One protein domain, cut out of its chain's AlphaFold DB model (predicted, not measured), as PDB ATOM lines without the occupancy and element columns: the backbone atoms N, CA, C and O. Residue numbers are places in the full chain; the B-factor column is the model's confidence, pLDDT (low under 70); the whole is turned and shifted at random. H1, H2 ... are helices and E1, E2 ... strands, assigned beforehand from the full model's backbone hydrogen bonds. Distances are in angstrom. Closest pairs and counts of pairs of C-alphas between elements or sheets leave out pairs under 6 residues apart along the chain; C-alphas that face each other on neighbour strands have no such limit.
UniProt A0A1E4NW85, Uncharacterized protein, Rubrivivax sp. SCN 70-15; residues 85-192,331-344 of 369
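What this domain is: This is residues 85 to 192 and 331 to 344 of the 369 residues of an uncharacterized protein of Rubrivivax sp. SCN 70-15 (UniProt A0A1E4NW85). Little regular structure: amid loops, strand hairpin E1 and E2 lies between H1 and helical hairpin H3 and H4. Of 122 printed residues, 46 are in named elements: H1, E1, E2, H2, H3, H4, class mixed. It is compact, radius of gyration of the C-alphas 14.5 A, spans 43 by 34 by 19 A.

Where its parts are: H1, residues 93 to 98, begins at C-alpha (-43.130, -51.298, 5.491). E1 is 121 to 125, E2 137 to 141, H2 142 to 146, H3 153 to 164. H4 is 176 to 188, 19.0 A long, ending at (-36.545, -35.290, -10.053).

How they stand to each other: Antiparallel E1 and E2 have N 122 and O 140 within hydrogen-bond range, 2.8 A. H3 and H4 touch, closest C-alphas 156 and 183 at 4.8 A, opposite ways at a shallow tilt of 15 degrees. Each helix has every O i to N i+4 pair within range.

The domain as a whole: Residues 193 to 330 are cut; C-alphas 192 and 331 are 15.3 A apart. Link H1 to E1 is long. No printed residue is under 70 pLDDT.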
ATOM      1  N   VAL A  85     -26.794 -51.372  -1.308       95.00
ATOM      2  CA  VAL A  85     -27.148 -50.853   0.014       95.00
ATOM      3  C   VAL A  85     -28.667 -50.754   0.113       95.00
ATOM      4  O   VAL A  85     -29.324 -50.290  -0.819       95.00
ATOM      5  N   PHE A  86     -29.218 -51.161   1.254       96.25
ATOM      6  CA  PHE A  86     -30.617 -50.949   1.603       96.25
ATOM      7  C   PHE A  86     -30.693 -50.135   2.893       96.25
ATOM      8  O   PHE A  86     -30.215 -50.574   3.937       96.25
ATOM      9  N   GLU A  87     -31.279 -48.946   2.820       94.69
ATOM     10  CA  GLU A  87     -31.422 -48.025   3.946       94.69
ATOM     11  C   GLU A  87     -32.625 -48.455   4.805       94.69
ATOM     12  O   GLU A  87     -33.751 -48.522   4.319       94.69
ATOM     13  N   LEU A  88     -32.395 -48.812   6.073       92.94
ATOM     14  CA  LEU A  88     -33.405 -49.459   6.927       92.94
ATOM     15  C   LEU A  88     -34.220 -48.488   7.795       92.94
ATOM     16  O   LEU A  88     -35.245 -48.883   8.348       92.94
ATOM     17  N   THR A  89     -33.780 -47.241   7.933       93.00
ATOM     18  CA  THR A  89     -34.378 -46.250   8.838       93.00
ATOM     19  C   THR A  89     -35.621 -45.624   8.221       93.00
ATOM     20  O   THR A  89     -36.665 -45.527   8.863       93.00
ATOM     21  N   GLN A  90     -35.528 -45.192   6.963       93.62
ATOM     22  CA  GLN A  90     -36.599 -44.510   6.245       93.62
ATOM     23  C   GLN A  90     -37.380 -45.470   5.344       93.62
ATOM     24  O   GLN A  90     -38.598 -45.310   5.214       93.62
ATOM     25  N   VAL A  91     -36.732 -46.482   4.750       96.69
ATOM     26  CA  VAL A  91     -37.425 -47.495   3.932       96.69
ATOM     27  C   VAL A  91     -37.985 -48.602   4.826       96.69
ATOM     28  O   VAL A  91     -37.402 -49.669   5.007       96.69
ATOM     29  N   THR A  92     -39.167 -48.336   5.375       96.12
ATOM     30  CA  THR A  92     -39.938 -49.250   6.234       96.12
ATOM     31  C   THR A  92     -41.154 -49.832   5.495       96.12
ATOM     32  O   THR A  92     -41.549 -49.299   4.453       96.12
ATOM     33  N   PRO A  93     -41.840 -50.861   6.033       96.31
ATOM     34  CA  PRO A  93     -43.130 -51.298   5.491       96.31
ATOM     35  C   PRO A  93     -44.162 -50.164   5.384       96.31
ATOM     36  O   PRO A  93     -44.931 -50.120   4.428       96.31
ATOM     37  N   HIS A  94     -44.159 -49.208   6.321       96.38
ATOM     38  CA  HIS A  94     -45.034 -48.036   6.243       96.38
ATOM     39  C   HIS A  94     -44.675 -47.136   5.053       96.38
ATOM     40  O   HIS A  94     -45.564 -46.723   4.315       96.38
ATOM     41  N   TYR A  95     -43.385 -46.885   4.819       96.75
ATOM     42  CA  TYR A  95     -42.932 -46.138   3.643       96.75
ATOM     43  C   TYR A  95     -43.353 -46.823   2.338       96.75
ATOM     44  O   TYR A  95     -43.863 -46.163   1.438       96.75
ATOM     45  N   VAL A  96     -43.197 -48.149   2.246       97.06
ATOM     46  CA  VAL A  96     -43.616 -48.918   1.062       97.06
ATOM     47  C   VAL A  96     -45.122 -48.779   0.821       97.06
ATOM     48  O   VAL A  96     -45.534 -48.554  -0.311       97.06
ATOM     49  N   ALA A  97     -45.941 -48.816   1.877       96.69
ATOM     50  CA  ALA A  97     -47.378 -48.567   1.761       96.69
ATOM     51  C   ALA A  97     -47.703 -47.137   1.284       96.69
ATOM     52  O   ALA A  97     -48.657 -46.947   0.539       96.69
ATOM     53  N   GLN A  98     -46.914 -46.132   1.680       96.12
ATOM     54  CA  GLN A  98     -47.119 -44.739   1.259       96.12
ATOM     55  C   GLN A  98     -46.842 -44.501  -0.231       96.12
ATOM     56  O   GLN A  98     -47.408 -43.567  -0.802       96.12
ATOM     57  N   ILE A  99     -45.956 -45.289  -0.844       96.44
ATOM     58  CA  ILE A  99     -45.604 -45.166  -2.269       96.44
ATOM     59  C   ILE A  99     -46.391 -46.132  -3.166       96.44
ATOM     60  O   ILE A  99     -46.178 -46.141  -4.382       96.44
ATOM     61  N   ASP A 100     -47.275 -46.954  -2.592       95.25
ATOM     62  CA  ASP A 100     -48.218 -47.771  -3.358       95.25
ATOM     63  C   ASP A 100     -49.224 -46.853  -4.070       95.25
ATOM     64  O   ASP A 100     -49.655 -45.825  -3.542       95.25
ATOM     65  N   THR A 101     -49.579 -47.198  -5.303       94.88
ATOM     66  CA  THR A 101     -50.516 -46.426  -6.128       94.88
ATOM     67  C   THR A 101     -51.332 -47.374  -6.989       94.88
ATOM     68  O   THR A 101     -50.849 -48.424  -7.401       94.88
ATOM     69  N   ALA A 102     -52.575 -47.001  -7.285       95.62
ATOM     70  CA  ALA A 102     -53.447 -47.790  -8.150       95.62
ATOM     71  C   ALA A 102     -53.101 -47.644  -9.641       95.62
ATOM     72  O   ALA A 102     -53.461 -48.504 -10.435       95.62
ATOM     73  N   HIS A 103     -52.421 -46.562 -10.032       97.06
ATOM     74  CA  HIS A 103     -52.076 -46.275 -11.425       97.06
ATOM     75  C   HIS A 103     -50.590 -45.963 -11.566       97.06
ATOM     76  O   HIS A 103     -50.009 -45.265 -10.730       97.06
ATOM     77  N   CYS A 104     -49.996 -46.433 -12.662       97.75
ATOM     78  CA  CYS A 104     -48.620 -46.119 -13.014       97.75
ATOM     79  C   CYS A 104     -48.510 -44.631 -13.388       97.75
ATOM     80  O   CYS A 104     -49.218 -44.195 -14.294       97.75
ATOM     81  N   PRO A 105     -47.607 -43.839 -12.787       97.75
ATOM     82  CA  PRO A 105     -47.438 -42.432 -13.164       97.75
ATOM     83  C   PRO A 105     -46.899 -42.260 -14.596       97.75
ATOM     84  O   PRO A 105     -47.093 -41.216 -15.213       97.75
ATOM     85  N   VAL A 106     -46.244 -43.291 -15.140       98.19
ATOM     86  CA  VAL A 106     -45.636 -43.261 -16.475       98.19
ATOM     87  C   VAL A 106     -46.618 -43.697 -17.546       98.19
ATOM     88  O   VAL A 106     -46.801 -42.955 -18.495       98.19
ATOM     89  N   THR A 107     -47.277 -44.850 -17.416       97.38
ATOM     90  CA  THR A 107     -48.229 -45.324 -18.441       97.38
ATOM     91  C   THR A 107     -49.647 -44.800 -18.226       97.38
ATOM     92  O   THR A 107     -50.493 -44.890 -19.112       97.38
ATOM     93  N   ARG A 108     -49.927 -44.252 -17.035       96.56
ATOM     94  CA  ARG A 108     -51.252 -43.823 -16.554       96.56
ATOM     95  C   ARG A 108     -52.298 -44.942 -16.483       96.56
ATOM     96  O   ARG A 108     -53.437 -44.656 -16.119       96.56
ATOM     97  N   GLN A 109     -51.910 -46.186 -16.762       96.12
ATOM     98  CA  GLN A 109     -52.771 -47.363 -16.691       96.12
ATOM     99  C   GLN A 109     -52.884 -47.902 -15.257       96.12
ATOM    100  O   GLN A 109     -51.963 -47.682 -14.456       96.12
ATOM    101  N   PRO A 110     -53.985 -48.603 -14.924       97.00
ATOM    102  CA  PRO A 110     -54.109 -49.324 -13.664       97.00
ATOM    103  C   PRO A 110     -52.967 -50.331 -13.476       97.00
ATOM    104  O   PRO A 110     -52.563 -51.010 -14.418       97.00
ATOM    105  N   LEU A 111     -52.452 -50.421 -12.253       97.06
ATOM    106  CA  LEU A 111     -51.473 -51.429 -11.861       97.06
ATOM    107  C   LEU A 111     -52.188 -52.693 -11.387       97.06
ATOM    108  O   LEU A 111     -53.147 -52.623 -10.620       97.06
ATOM    109  N   GLY A 112     -51.697 -53.855 -11.807       94.69
ATOM    110  CA  GLY A 112     -52.287 -55.137 -11.435       94.69
ATOM    111  C   GLY A 112     -51.747 -56.308 -12.248       94.69
ATOM    112  O   GLY A 112     -50.816 -56.162 -13.037       94.69
ATOM    113  N   GLY A 113     -52.356 -57.476 -12.048       92.88
ATOM    114  CA  GLY A 113     -51.973 -58.718 -12.717       92.88
ATOM    115  C   GLY A 113     -50.935 -59.546 -11.957       92.88
ATOM    116  O   GLY A 113     -50.553 -59.230 -10.827       92.88
ATOM    117  N   ALA A 114     -50.523 -60.648 -12.587       92.62
ATOM    118  CA  ALA A 114     -49.463 -61.523 -12.096       92.62
ATOM    119  C   ALA A 114     -48.103 -60.804 -12.085       92.62
ATOM    120  O   ALA A 114     -47.933 -59.765 -12.717       92.62
ATOM    121  N   ALA A 115     -47.127 -61.339 -11.348       86.62
ATOM    122  CA  ALA A 115     -45.852 -60.662 -11.101       86.62
ATOM    123  C   ALA A 115     -45.035 -60.366 -12.374       86.62
ATOM    124  O   ALA A 115     -44.245 -59.421 -12.376       86.62
ATOM    125  N   ASP A 116     -45.209 -61.154 -13.427       90.12
ATOM    126  CA  ASP A 116     -44.560 -61.074 -14.738       90.12
ATOM    127  C   ASP A 116     -45.332 -60.228 -15.763       90.12
ATOM    128  O   ASP A 116     -44.772 -59.857 -16.792       90.12
ATOM    129  N   ALA A 117     -46.582 -59.856 -15.474       95.56
ATOM    130  CA  ALA A 117     -47.390 -59.036 -16.369       95.56
ATOM    131  C   ALA A 117     -46.803 -57.624 -16.553       95.56
ATOM    132  O   ALA A 117     -46.249 -57.030 -15.625       95.56
ATOM    133  N   GLU A 118     -47.005 -57.023 -17.730       95.81
ATOM    134  CA  GLU A 118     -46.521 -55.665 -18.037       95.81
ATOM    135  C   GLU A 118     -47.054 -54.589 -17.076       95.81
ATOM    136  O   GLU A 118     -46.355 -53.620 -16.765       95.81
ATOM    137  N   ALA A 119     -48.290 -54.764 -16.600       96.44
ATOM    138  CA  ALA A 119     -48.966 -53.868 -15.665       96.44
ATOM    139  C   ALA A 119     -48.649 -54.167 -14.188       96.44
ATOM    140  O   ALA A 119     -49.140 -53.454 -13.308       96.44
ATOM    141  N   ALA A 120     -47.830 -55.187 -13.900       96.81
ATOM    142  CA  ALA A 120     -47.506 -55.574 -12.534       96.81
ATOM    143  C   ALA A 120     -46.858 -54.400 -11.778       96.81
ATOM    144  O   ALA A 120     -45.957 -53.752 -12.322       96.81
ATOM    145  N   PRO A 121     -47.277 -54.111 -10.532       97.00
ATOM    146  CA  PRO A 121     -46.672 -53.056  -9.734       97.00
ATOM    147  C   PRO A 121     -45.250 -53.443  -9.309       97.00
ATOM    148  O   PRO A 121     -45.038 -54.441  -8.619       97.00
ATOM    149  N   VAL A 122     -44.278 -52.609  -9.668       96.56
ATOM    150  CA  VAL A 122     -42.863 -52.757  -9.315       96.56
ATOM    151  C   VAL A 122     -42.396 -51.489  -8.614       96.56
ATOM    152  O   VAL A 122     -42.523 -50.392  -9.154       96.56
ATOM    153  N   VAL A 123     -41.823 -51.622  -7.416       97.69
ATOM    154  CA  VAL A 123     -41.118 -50.497  -6.781       97.69
ATOM    155  C   VAL A 123     -39.737 -50.406  -7.411       97.69
ATOM    156  O   VAL A 123     -38.941 -51.336  -7.299       97.69
ATOM    157  N   ALA A 124     -39.463 -49.289  -8.077       97.12
ATOM    158  CA  ALA A 124     -38.245 -49.071  -8.839       97.12
ATOM    159  C   ALA A 124     -37.405 -47.927  -8.255       97.12
ATOM    160  O   ALA A 124     -37.938 -46.974  -7.677       97.12
ATOM    161  N   ARG A 125     -36.082 -48.013  -8.441       97.31
ATOM    162  CA  ARG A 125     -35.134 -46.932  -8.144       97.31
ATOM    163  C   ARG A 125     -35.105 -45.961  -9.324       97.31
ATOM    164  O   ARG A 125     -34.645 -46.323 -10.400       97.31
ATOM    165  N   LEU A 126     -35.569 -44.729  -9.115       97.88
ATOM    166  CA  LEU A 126     -35.559 -43.689 -10.151       97.88
ATOM    167  C   LEU A 126     -34.139 -43.166 -10.436       97.88
ATOM    168  O   LEU A 126     -33.802 -42.868 -11.583       97.88
ATOM    169  N   ASN A 127     -33.301 -43.096  -9.395       96.81
ATOM    170  CA  ASN A 127     -31.869 -42.839  -9.514       96.81
ATOM    171  C   ASN A 127     -31.106 -44.185  -9.503       96.81
ATOM    172  O   ASN A 127     -31.094 -44.851  -8.462       96.81
ATOM    173  N   PRO A 128     -30.495 -44.607 -10.627       94.12
ATOM    174  CA  PRO A 128     -29.797 -45.890 -10.721       94.12
ATOM    175  C   PRO A 128     -28.477 -45.935  -9.933       94.12
ATOM    176  O   PRO A 128     -28.036 -47.029  -9.571       94.12
ATOM    177  N   GLU A 129     -27.883 -44.774  -9.634       94.38
ATOM    178  CA  GLU A 129     -26.633 -44.617  -8.873       94.38
ATOM    179  C   GLU A 129     -26.856 -44.647  -7.352       94.38
ATOM    180  O   GLU A 129     -25.903 -44.695  -6.582       94.38
ATOM    181  N   ALA A 130     -28.108 -44.614  -6.894       95.44
ATOM    182  CA  ALA A 130     -28.449 -44.685  -5.476       95.44
ATOM    183  C   ALA A 130     -28.725 -46.130  -5.030       95.44
ATOM    184  O   ALA A 130     -29.187 -46.956  -5.815       95.44
ATOM    185  N   GLY A 131     -28.503 -46.441  -3.753       95.69
ATOM    186  CA  GLY A 131     -28.973 -47.681  -3.124       95.69
ATOM    187  C   GLY A 131     -30.503 -47.730  -3.029       95.69
ATOM    188  O   GLY A 131     -31.210 -46.958  -3.664       95.69
ATOM    189  N   TRP A 132     -31.061 -48.632  -2.233       97.31
ATOM    190  CA  TRP A 132     -32.487 -48.609  -1.901       97.31
ATOM    191  C   TRP A 132     -32.722 -47.666  -0.724       97.31
ATOM    192  O   TRP A 132     -32.590 -48.080   0.425       97.31
ATOM    193  N   ALA A 133     -33.054 -46.406  -1.009       96.88
ATOM    194  CA  ALA A 133     -33.259 -45.376   0.005       96.88
ATOM    195  C   ALA A 133     -34.540 -44.565  -0.234       96.88
ATOM    196  O   ALA A 133     -35.058 -44.467  -1.346       96.88
ATOM    197  N   ALA A 134     -35.083 -43.964   0.825       96.00
ATOM    198  CA  ALA A 134     -36.285 -43.150   0.704       96.00
ATOM    199  C   ALA A 134     -36.026 -41.887  -0.134       96.00
ATOM    200  O   ALA A 134     -34.943 -41.303  -0.110       96.00
ATOM    201  N   GLY A 135     -37.050 -41.430  -0.856       95.38
ATOM    202  CA  GLY A 135     -36.978 -40.207  -1.655       95.38
ATOM    203  C   GLY A 135     -36.756 -40.411  -3.152       95.38
ATOM    204  O   GLY A 135     -37.004 -39.484  -3.910       95.38
ATOM    205  N   HIS A 136     -36.352 -41.601  -3.603       97.19
ATOM    206  CA  HIS A 136     -36.190 -41.893  -5.038       97.19
ATOM    207  C   HIS A 136     -36.800 -43.229  -5.479       97.19
ATOM    208  O   HIS A 136     -36.503 -43.732  -6.565       97.19
ATOM    209  N   LEU A 137     -37.653 -43.802  -4.631       98.19
ATOM    210  CA  LEU A 137     -38.418 -45.007  -4.932       98.19
ATOM    211  C   LEU A 137     -39.828 -44.620  -5.360       98.19
ATOM    212  O   LEU A 137     -40.467 -43.803  -4.699       98.19
ATOM    213  N   ALA A 138     -40.319 -45.247  -6.423       98.12
ATOM    214  CA  ALA A 138     -41.694 -45.099  -6.882       98.12
ATOM    215  C   ALA A 138     -42.247 -46.444  -7.356       98.12
ATOM    216  O   ALA A 138     -41.508 -47.264  -7.903       98.12
ATOM    217  N   THR A 139     -43.550 -46.656  -7.174       98.38
ATOM    218  CA  THR A 139     -44.248 -47.806  -7.756       98.38
ATOM    219  C   THR A 139     -44.638 -47.484  -9.198       98.38
ATOM    220  O   THR A 139     -45.374 -46.531  -9.457       98.38
ATOM    221  N   LEU A 140     -44.122 -48.275 -10.133       98.31
ATOM    222  CA  LEU A 140     -44.350 -48.187 -11.574       98.31
ATOM    223  C   LEU A 140     -44.978 -49.491 -12.081       98.31
ATOM    224  O   LEU A 140     -45.026 -50.487 -11.361       98.31
ATOM    225  N   SER A 141     -45.428 -49.504 -13.333       98.19
ATOM    226  CA  SER A 141     -45.687 -50.762 -14.035       98.19
ATOM    227  C   SER A 141     -44.361 -51.421 -14.405       98.19
ATOM    228  O   SER A 141     -43.376 -50.714 -14.645       98.19
ATOM    229  N   ARG A 142     -44.328 -52.753 -14.502       97.12
ATOM    230  CA  ARG A 142     -43.150 -53.503 -14.962       97.12
ATOM    231  C   ARG A 142     -42.602 -52.945 -16.275       97.12
ATOM    232  O   ARG A 142     -41.432 -52.593 -16.326       97.12
ATOM    233  N   ARG A 143     -43.474 -52.699 -17.261       97.06
ATOM    234  CA  ARG A 143     -43.093 -52.085 -18.546       97.06
ATOM    235  C   ARG A 143     -42.339 -50.757 -18.392       97.06
ATOM    236  O   ARG A 143     -41.354 -50.515 -19.077       97.06
ATOM    237  N   ALA A 144     -42.792 -49.885 -17.490       98.00
ATOM    238  CA  ALA A 144     -42.134 -48.602 -17.247       98.00
ATOM    239  C   ALA A 144     -40.834 -48.754 -16.440       98.00
ATOM    240  O   ALA A 144     -39.888 -48.005 -16.667       98.00
ATOM    241  N   ALA A 145     -40.782 -49.708 -15.508       97.06
ATOM    242  CA  ALA A 145     -39.579 -50.007 -14.739       97.06
ATOM    243  C   ALA A 145     -38.464 -50.583 -15.629       97.06
ATOM    244  O   ALA A 145     -37.321 -50.152 -15.514       97.06
ATOM    245  N   ASP A 146     -38.803 -51.482 -16.555       96.06
ATOM    246  CA  ASP A 146     -37.856 -52.095 -17.497       96.06
ATOM    247  C   ASP A 146     -37.295 -51.074 -18.507       96.06
ATOM    248  O   ASP A 146     -36.201 -51.246 -19.040       96.06
ATOM    249  N   ALA A 147     -38.015 -49.970 -18.731       96.81
ATOM    250  CA  ALA A 147     -37.603 -48.866 -19.595       96.81
ATOM    251  C   ALA A 147     -36.733 -47.797 -18.900       96.81
ATOM    252  O   ALA A 147     -36.327 -46.829 -19.552       96.81
ATOM    253  N   LEU A 148     -36.475 -47.908 -17.588       96.56
ATOM    254  CA  LEU A 148     -35.650 -46.935 -16.860       96.56
ATOM    255  C   LEU A 148     -34.256 -46.845 -17.478       96.56
ATOM    256  O   LEU A 148     -33.604 -47.857 -17.718       96.56
ATOM    257  N   THR A 149     -33.761 -45.623 -17.686       94.38
ATOM    258  CA  THR A 149     -32.438 -45.415 -18.284       94.38
ATOM    259  C   THR A 149     -31.348 -45.613 -17.225       94.38
ATOM    260  O   THR A 149     -31.258 -44.789 -16.305       94.38
ATOM    261  N   PRO A 150     -30.471 -46.632 -17.343       92.44
ATOM    262  CA  PRO A 150     -29.432 -46.890 -16.340       92.44
ATOM    263  C   PRO A 150     -28.342 -45.812 -16.323       92.44
ATOM    264  O   PRO A 150     -27.723 -45.575 -15.296       92.44
ATOM    265  N   ALA A 151     -28.146 -45.121 -17.449       91.94
ATOM    266  CA  ALA A 151     -27.187 -44.026 -17.615       91.94
ATOM    267  C   ALA A 151     -27.651 -42.679 -17.009       91.94
ATOM    268  O   ALA A 151     -27.079 -41.631 -17.321       91.94
ATOM    269  N   GLY A 152     -28.714 -42.685 -16.199       92.31
ATOM    270  CA  GLY A 152     -29.173 -41.528 -15.431       92.31
ATOM    271  C   GLY A 152     -30.054 -40.526 -16.191       92.31
ATOM    272  O   GLY A 152     -30.362 -40.667 -17.378       92.31
ATOM    273  N   ALA A 153     -30.469 -39.478 -15.470       95.94
ATOM    274  CA  ALA A 153     -31.525 -38.556 -15.892       95.94
ATOM    275  C   ALA A 153     -31.208 -37.747 -17.159       95.94
ATOM    276  O   ALA A 153     -32.061 -37.619 -18.032       95.94
ATOM    277  N   ARG A 154     -29.983 -37.216 -17.306       96.31
ATOM    278  CA  ARG A 154     -29.603 -36.428 -18.500       96.31
ATOM    279  C   ARG A 154     -29.675 -37.271 -19.771       96.31
ATOM    280  O   ARG A 154     -30.119 -36.795 -20.815       96.31
ATOM    281  N   THR A 155     -29.266 -38.534 -19.685       96.81
ATOM    282  CA  THR A 155     -29.375 -39.480 -20.798       96.81
ATOM    283  C   THR A 155     -30.833 -39.817 -21.087       96.81
ATOM    284  O   THR A 155     -31.221 -39.782 -22.252       96.81
ATOM    285  N   ALA A 156     -31.652 -40.029 -20.052       97.50
ATOM    286  CA  ALA A 156     -33.089 -40.251 -20.200       97.50
ATOM    287  C   ALA A 156     -33.793 -39.077 -20.908       97.50
ATOM    288  O   ALA A 156     -34.553 -39.290 -21.848       97.50
ATOM    289  N   LEU A 157     -33.492 -37.832 -20.518       98.00
ATOM    290  CA  LEU A 157     -34.066 -36.619 -21.122       98.00
ATOM    291  C   LEU A 157     -33.663 -36.458 -22.592       98.00
ATOM    292  O   LEU A 157     -34.511 -36.197 -23.443       98.00
ATOM    293  N   ARG A 158     -32.377 -36.665 -22.918       97.44
ATOM    294  CA  ARG A 158     -31.909 -36.655 -24.315       97.44
ATOM    295  C   ARG A 158     -32.570 -37.754 -25.140       97.44
ATOM    296  O   ARG A 158     -32.916 -37.523 -26.293       97.44
ATOM    297  N   HIS A 159     -32.739 -38.940 -24.562       97.19
ATOM    298  CA  HIS A 159     -33.407 -40.050 -25.225       97.19
ATOM    299  C   HIS A 159     -34.880 -39.731 -25.502       97.19
ATOM    300  O   HIS A 159     -35.320 -39.881 -26.636       97.19
ATOM    301  N   ALA A 160     -35.609 -39.208 -24.513       97.75
ATOM    302  CA  ALA A 160     -36.998 -38.788 -24.677       97.75
ATOM    303  C   ALA A 160     -37.159 -37.759 -25.805       97.75
ATOM    304  O   ALA A 160     -37.999 -37.950 -26.679       97.75
ATOM    305  N   ALA A 161     -36.291 -36.742 -25.862       96.69
ATOM    306  CA  ALA A 161     -36.299 -35.763 -26.947       96.69
ATOM    307  C   ALA A 161     -36.052 -36.395 -28.329       96.69
ATOM    308  O   ALA A 161     -36.660 -35.987 -29.316       96.69
ATOM    309  N   ARG A 162     -35.183 -37.413 -28.419       97.81
ATOM    310  CA  ARG A 162     -34.939 -38.129 -29.680       97.81
ATOM    311  C   ARG A 162     -36.116 -39.004 -30.104       97.81
ATOM    312  O   ARG A 162     -36.388 -39.073 -31.299       97.81
ATOM    313  N   VAL A 163     -36.788 -39.655 -29.155       97.44
ATOM    314  CA  VAL A 163     -38.006 -40.438 -29.418       97.44
ATOM    315  C   VAL A 163     -39.122 -39.524 -29.919       97.44
ATOM    316  O   VAL A 163     -39.764 -39.829 -30.916       97.44
ATOM    317  N   ASP A 164     -39.319 -38.383 -29.262       94.94
ATOM    318  CA  ASP A 164     -40.346 -37.396 -29.613       94.94
ATOM    319  C   ASP A 164     -40.129 -36.793 -31.008       94.94
ATOM    320  O   ASP A 164     -41.074 -36.597 -31.764       94.94
ATOM    321  N   ALA A 165     -38.865 -36.591 -31.391       95.88
ATOM    322  CA  ALA A 165     -38.478 -36.163 -32.733       95.88
ATOM    323  C   ALA A 165     -38.514 -37.289 -33.792       95.88
ATOM    324  O   ALA A 165     -38.108 -37.063 -34.930       95.88
ATOM    325  N   GLY A 166     -38.917 -38.513 -33.431       96.19
ATOM    326  CA  GLY A 166     -38.949 -39.664 -34.340       96.19
ATOM    327  C   GLY A 166     -37.571 -40.181 -34.773       96.19
ATOM    328  O   GLY A 166     -37.477 -40.967 -35.710       96.19
ATOM    329  N   MET A 167     -36.491 -39.757 -34.109       96.62
ATOM    330  CA  MET A 167     -35.117 -40.130 -34.473       96.62
ATOM    331  C   MET A 167     -34.701 -41.510 -33.949       96.62
ATOM    332  O   MET A 167     -33.728 -42.082 -34.439       96.62
ATOM    333  N   VAL A 168     -35.368 -42.016 -32.909       96.25
ATOM    334  CA  VAL A 168     -35.128 -43.347 -32.325       96.25
ATOM    335  C   VAL A 168     -36.452 -43.967 -31.871       96.25
ATOM    336  O   VAL A 168     -37.364 -43.224 -31.499       96.25
ATOM    337  N   PRO A 169     -36.581 -45.305 -31.871       94.44
ATOM    338  CA  PRO A 169     -37.773 -45.963 -31.354       94.44
ATOM    339  C   PRO A 169     -37.879 -45.811 -29.834       94.44
ATOM    340  O   PRO A 169     -36.881 -45.687 -29.121       94.44
ATOM    341  N   ALA A 170     -39.108 -45.859 -29.327       94.19
ATOM    342  CA  ALA A 170     -39.355 -45.866 -27.895       94.19
ATOM    343  C   ALA A 170     -38.965 -47.224 -27.263       94.19
ATOM    344  O   ALA A 170     -39.148 -48.274 -27.884       94.19
ATOM    345  N   PRO A 171     -38.430 -47.232 -26.028       92.44
ATOM    346  CA  PRO A 171     -37.971 -48.445 -25.367       92.44
ATOM    347  C   PRO A 171     -39.148 -49.231 -24.778       92.44
ATOM    348  O   PRO A 171     -40.146 -48.642 -24.364       92.44
ATOM    349  N   ALA A 172     -39.009 -50.560 -24.702       87.88
ATOM    350  CA  ALA A 172     -39.947 -51.465 -24.024       87.88
ATOM    351  C   ALA A 172     -41.434 -51.256 -24.400       87.88
ATOM    352  O   ALA A 172     -42.319 -51.354 -23.552       87.88
ATOM    353  N   GLY A 173     -41.711 -50.910 -25.663       89.56
ATOM    354  CA  GLY A 173     -43.075 -50.684 -26.153       89.56
ATOM    355  C   GLY A 173     -43.778 -49.454 -25.564       89.56
ATOM    356  O   GLY A 173     -44.998 -49.344 -25.675       89.56
ATOM    357  N   LEU A 174     -43.045 -48.538 -24.923       96.50
ATOM    358  CA  LEU A 174     -43.608 -47.282 -24.432       96.50
ATOM    359  C   LEU A 174     -44.013 -46.356 -25.586       96.50
ATOM    360  O   LEU A 174     -43.375 -46.325 -26.631       96.50
ATOM    361  N   ALA A 175     -45.039 -45.535 -25.381       96.69
ATOM    362  CA  ALA A 175     -45.341 -44.424 -26.285       96.69
ATOM    363  C   ALA A 175     -44.390 -43.229 -26.033       96.69
ATOM    364  O   ALA A 175     -43.930 -43.055 -24.900       96.69
ATOM    365  N   PRO A 176     -44.149 -42.330 -27.010       96.94
ATOM    366  CA  PRO A 176     -43.275 -41.160 -26.829       96.94
ATOM    367  C   PRO A 176     -43.596 -40.313 -25.588       96.94
ATOM    368  O   PRO A 176     -42.704 -39.947 -24.820       96.94
ATOM    369  N   ALA A 177     -44.884 -40.083 -25.317       97.12
ATOM    370  CA  ALA A 177     -45.325 -39.366 -24.122       97.12
ATOM    371  C   ALA A 177     -44.963 -40.101 -22.817       97.12
ATOM    372  O   ALA A 177     -44.625 -39.463 -21.823       97.12
ATOM    373  N   GLU A 178     -45.009 -41.435 -22.803       98.25
ATOM    374  CA  GLU A 178     -44.610 -42.246 -21.646       98.25
ATOM    375  C   GLU A 178     -43.094 -42.166 -21.416       98.25
ATOM    376  O   GLU A 178     -42.658 -42.028 -20.274       98.25
ATOM    377  N   VAL A 179     -42.288 -42.150 -22.486       98.31
ATOM    378  CA  VAL A 179     -40.830 -41.958 -22.389       98.31
ATOM    379  C   VAL A 179     -40.495 -40.604 -21.766       98.31
ATOM    380  O   VAL A 179     -39.655 -40.530 -20.867       98.31
ATOM    381  N   TRP A 180     -41.189 -39.539 -22.177       98.00
ATOM    382  CA  TRP A 180     -41.046 -38.220 -21.560       98.00
ATOM    383  C   TRP A 180     -41.391 -38.229 -20.070       98.00
ATOM    384  O   TRP A 180     -40.613 -37.717 -19.266       98.00
ATOM    385  N   ARG A 181     -42.515 -38.843 -19.672       98.56
ATOM    386  CA  ARG A 181     -42.884 -38.967 -18.249       98.56
ATOM    387  C   ARG A 181     -41.803 -39.701 -17.460       98.56
ATOM    388  O   ARG A 181     -41.409 -39.237 -16.393       98.56
ATOM    389  N   LEU A 182     -41.285 -40.807 -17.986       98.38
ATOM    390  CA  LEU A 182     -40.231 -41.574 -17.326       98.38
ATOM    391  C   LEU A 182     -38.939 -40.759 -17.155       98.38
ATOM    392  O   LEU A 182     -38.373 -40.729 -16.064       98.38
ATOM    393  N   ALA A 183     -38.509 -40.043 -18.196       98.44
ATOM    394  CA  ALA A 183     -37.325 -39.191 -18.140       98.44
ATOM    395  C   ALA A 183     -37.476 -38.044 -17.125       98.44
ATOM    396  O   ALA A 183     -36.549 -37.763 -16.361       98.44
ATOM    397  N   VAL A 184     -38.659 -37.424 -17.063       98.50
ATOM    398  CA  VAL A 184     -38.978 -36.393 -16.066       98.50
ATOM    399  C   VAL A 184     -38.950 -36.980 -14.649       98.50
ATOM    400  O   VAL A 184     -38.332 -36.380 -13.771       98.50
ATOM    401  N   LEU A 185     -39.495 -38.183 -14.416       98.19
ATOM    402  CA  LEU A 185     -39.385 -38.846 -13.107       98.19
ATOM    403  C   LEU A 185     -37.933 -39.077 -12.682       98.19
ATOM    404  O   LEU A 185     -37.599 -38.838 -11.522       98.19
ATOM    405  N   GLN A 186     -37.061 -39.519 -13.593       98.44
ATOM    406  CA  GLN A 186     -35.638 -39.687 -13.276       98.44
ATOM    407  C   GLN A 186     -34.961 -38.340 -12.981       98.44
ATOM    408  O   GLN A 186     -34.094 -38.268 -12.112       98.44
ATOM    409  N   SER A 187     -35.376 -37.262 -13.654       98.25
ATOM    410  CA  SER A 187     -34.820 -35.920 -13.434       98.25
ATOM    411  C   SER A 187     -35.119 -35.338 -12.054       98.25
ATOM    412  O   SER A 187     -34.304 -34.584 -11.537       98.25
ATOM    413  N   PHE A 188     -36.219 -35.737 -11.410       97.94
ATOM    414  CA  PHE A 188     -36.545 -35.290 -10.053       97.94
ATOM    415  C   PHE A 188     -35.491 -35.675  -9.020       97.94
ATOM    416  O   PHE A 188     -35.262 -34.939  -8.064       97.94
ATOM    417  N   VAL A 189     -34.842 -36.819  -9.214       97.06
ATOM    418  CA  VAL A 189     -33.944 -37.445  -8.235       97.06
ATOM    419  C   VAL A 189     -32.483 -37.410  -8.681       97.06
ATOM    420  O   VAL A 189     -31.655 -38.168  -8.175       97.06
ATOM    421  N   ALA A 190     -32.163 -36.535  -9.633       95.00
ATOM    422  CA  ALA A 190     -30.810 -36.273 -10.089       95.00
ATOM    423  C   ALA A 190     -30.565 -34.756 -10.100       95.00
ATOM    424  O   ALA A 190     -31.405 -34.018 -10.623       95.00
ATOM    425  N   PRO A 191     -29.441 -34.275  -9.542       94.25
ATOM    426  CA  PRO A 191     -29.099 -32.864  -9.632       94.25
ATOM    427  C   PRO A 191     -28.850 -32.489 -11.096       94.25
ATOM    428  O   PRO A 191     -28.101 -33.161 -11.811       94.25
ATOM    429  N   LEU A 192     -29.485 -31.411 -11.541       96.06
ATOM    430  CA  LEU A 192     -29.316 -30.828 -12.864       96.06
ATOM    431  C   LEU A 192     -28.872 -29.369 -12.722       96.06
ATOM    432  O   LEU A 192     -29.365 -28.674 -11.834       96.06
ATOM    433  N   ALA A 331     -27.377 -31.439   1.540       78.88
ATOM    434  CA  ALA A 331     -26.698 -32.598   2.125       78.88
ATOM    435  C   ALA A 331     -27.663 -33.673   2.667       78.88
ATOM    436  O   ALA A 331     -27.360 -34.862   2.610       78.88
ATOM    437  N   LEU A 332     -28.836 -33.269   3.165       85.69
ATOM    438  CA  LEU A 332     -29.854 -34.180   3.702       85.69
ATOM    439  C   LEU A 332     -30.778 -34.730   2.607       85.69
ATOM    440  O   LEU A 332     -31.429 -35.759   2.788       85.69
ATOM    441  N   ALA A 333     -30.843 -34.062   1.451       87.94
ATOM    442  CA  ALA A 333     -31.728 -34.440   0.353       87.94
ATOM    443  C   ALA A 333     -31.390 -35.820  -0.243       87.94
ATOM    444  O   ALA A 333     -32.286 -36.501  -0.748       87.94
ATOM    445  N   THR A 334     -30.137 -36.264  -0.126       92.62
ATOM    446  CA  THR A 334     -29.644 -37.569  -0.605       92.62
ATOM    447  C   THR A 334     -29.045 -38.430   0.514       92.62
ATOM    448  O   THR A 334     -28.387 -39.439   0.251       92.62
ATOM    449  N   GLU A 335     -29.294 -38.072   1.778       89.69
ATOM    450  CA  GLU A 335     -28.854 -38.868   2.923       89.69
ATOM    451  C   GLU A 335     -29.392 -40.307   2.822       89.69
ATOM    452  O   GLU A 335     -30.563 -40.535   2.499       89.69
ATOM    453  N   GLY A 336     -28.510 -41.284   3.052       89.56
ATOM    454  CA  GLY A 336     -28.814 -42.713   2.941       89.56
ATOM    455  C   GLY A 336     -28.745 -43.288   1.520       89.56
ATOM    456  O   GLY A 336     -28.736 -44.506   1.360       89.56
ATOM    457  N   TRP A 337     -28.618 -42.459   0.476       95.06
ATOM    458  CA  TRP A 337     -28.625 -42.939  -0.916       95.06
ATOM    459  C   TRP A 337     -27.330 -43.648  -1.325       95.06
ATOM    460  O   TRP A 337     -27.312 -44.343  -2.334       95.06
ATOM    461  N   SER A 338     -26.250 -43.519  -0.546       94.25
ATOM    462  CA  SER A 338     -24.957 -44.175  -0.815       94.25
ATOM    463  C   SER A 338     -24.376 -43.851  -2.202       94.25
ATOM    464  O   SER A 338     -23.786 -44.704  -2.861       94.25
ATOM    465  N   LEU A 339     -24.525 -42.598  -2.645       92.94
ATOM    466  CA  LEU A 339     -24.070 -42.143  -3.967       92.94
ATOM    467  C   LEU A 339     -22.551 -42.293  -4.158       92.94
ATOM    468  O   LEU A 339     -22.102 -42.629  -5.246       92.94
ATOM    469  N   ALA A 340     -21.759 -42.140  -3.090       91.94
ATOM    470  CA  ALA A 340     -20.302 -42.305  -3.142       91.94
ATOM    471  C   ALA A 340     -19.850 -43.719  -3.561       91.94
ATOM    472  O   ALA A 340     -18.733 -43.887  -4.043       91.94
ATOM    473  N   SER A 341     -20.701 -44.736  -3.387       91.81
ATOM    474  CA  SER A 341     -20.438 -46.118  -3.804       91.81
ATOM    475  C   SER A 341     -21.338 -46.574  -4.954       91.81
ATOM    476  O   SER A 341     -21.466 -47.777  -5.191       91.81
ATOM    477  N   ASN A 342     -21.988 -45.640  -5.658       91.81
ATOM    478  CA  ASN A 342     -23.016 -45.933  -6.660       91.81
ATOM    479  C   ASN A 342     -24.093 -46.893  -6.121       91.81
ATOM    480  O   ASN A 342     -24.505 -47.847  -6.788       91.81
ATOM    481  N   GLY A 343     -24.475 -46.702  -4.854       91.94
ATOM    482  CA  GLY A 343     -25.474 -47.514  -4.177       91.94
ATOM    483  C   GLY A 343     -25.010 -48.922  -3.815       91.94
ATOM    484  O   GLY A 343     -25.825 -49.702  -3.325       91.94
ATOM    485  N   ARG A 344     -23.742 -49.281  -4.044       91.88
ATOM    486  CA  ARG A 344     -23.211 -50.625  -3.778       91.88
ATOM    487  C   ARG A 344     -22.658 -50.757  -2.367       91.88
ATOM    488  O   ARG A 344     -22.125 -49.805  -1.793       91.88
TER     489      ARG A 344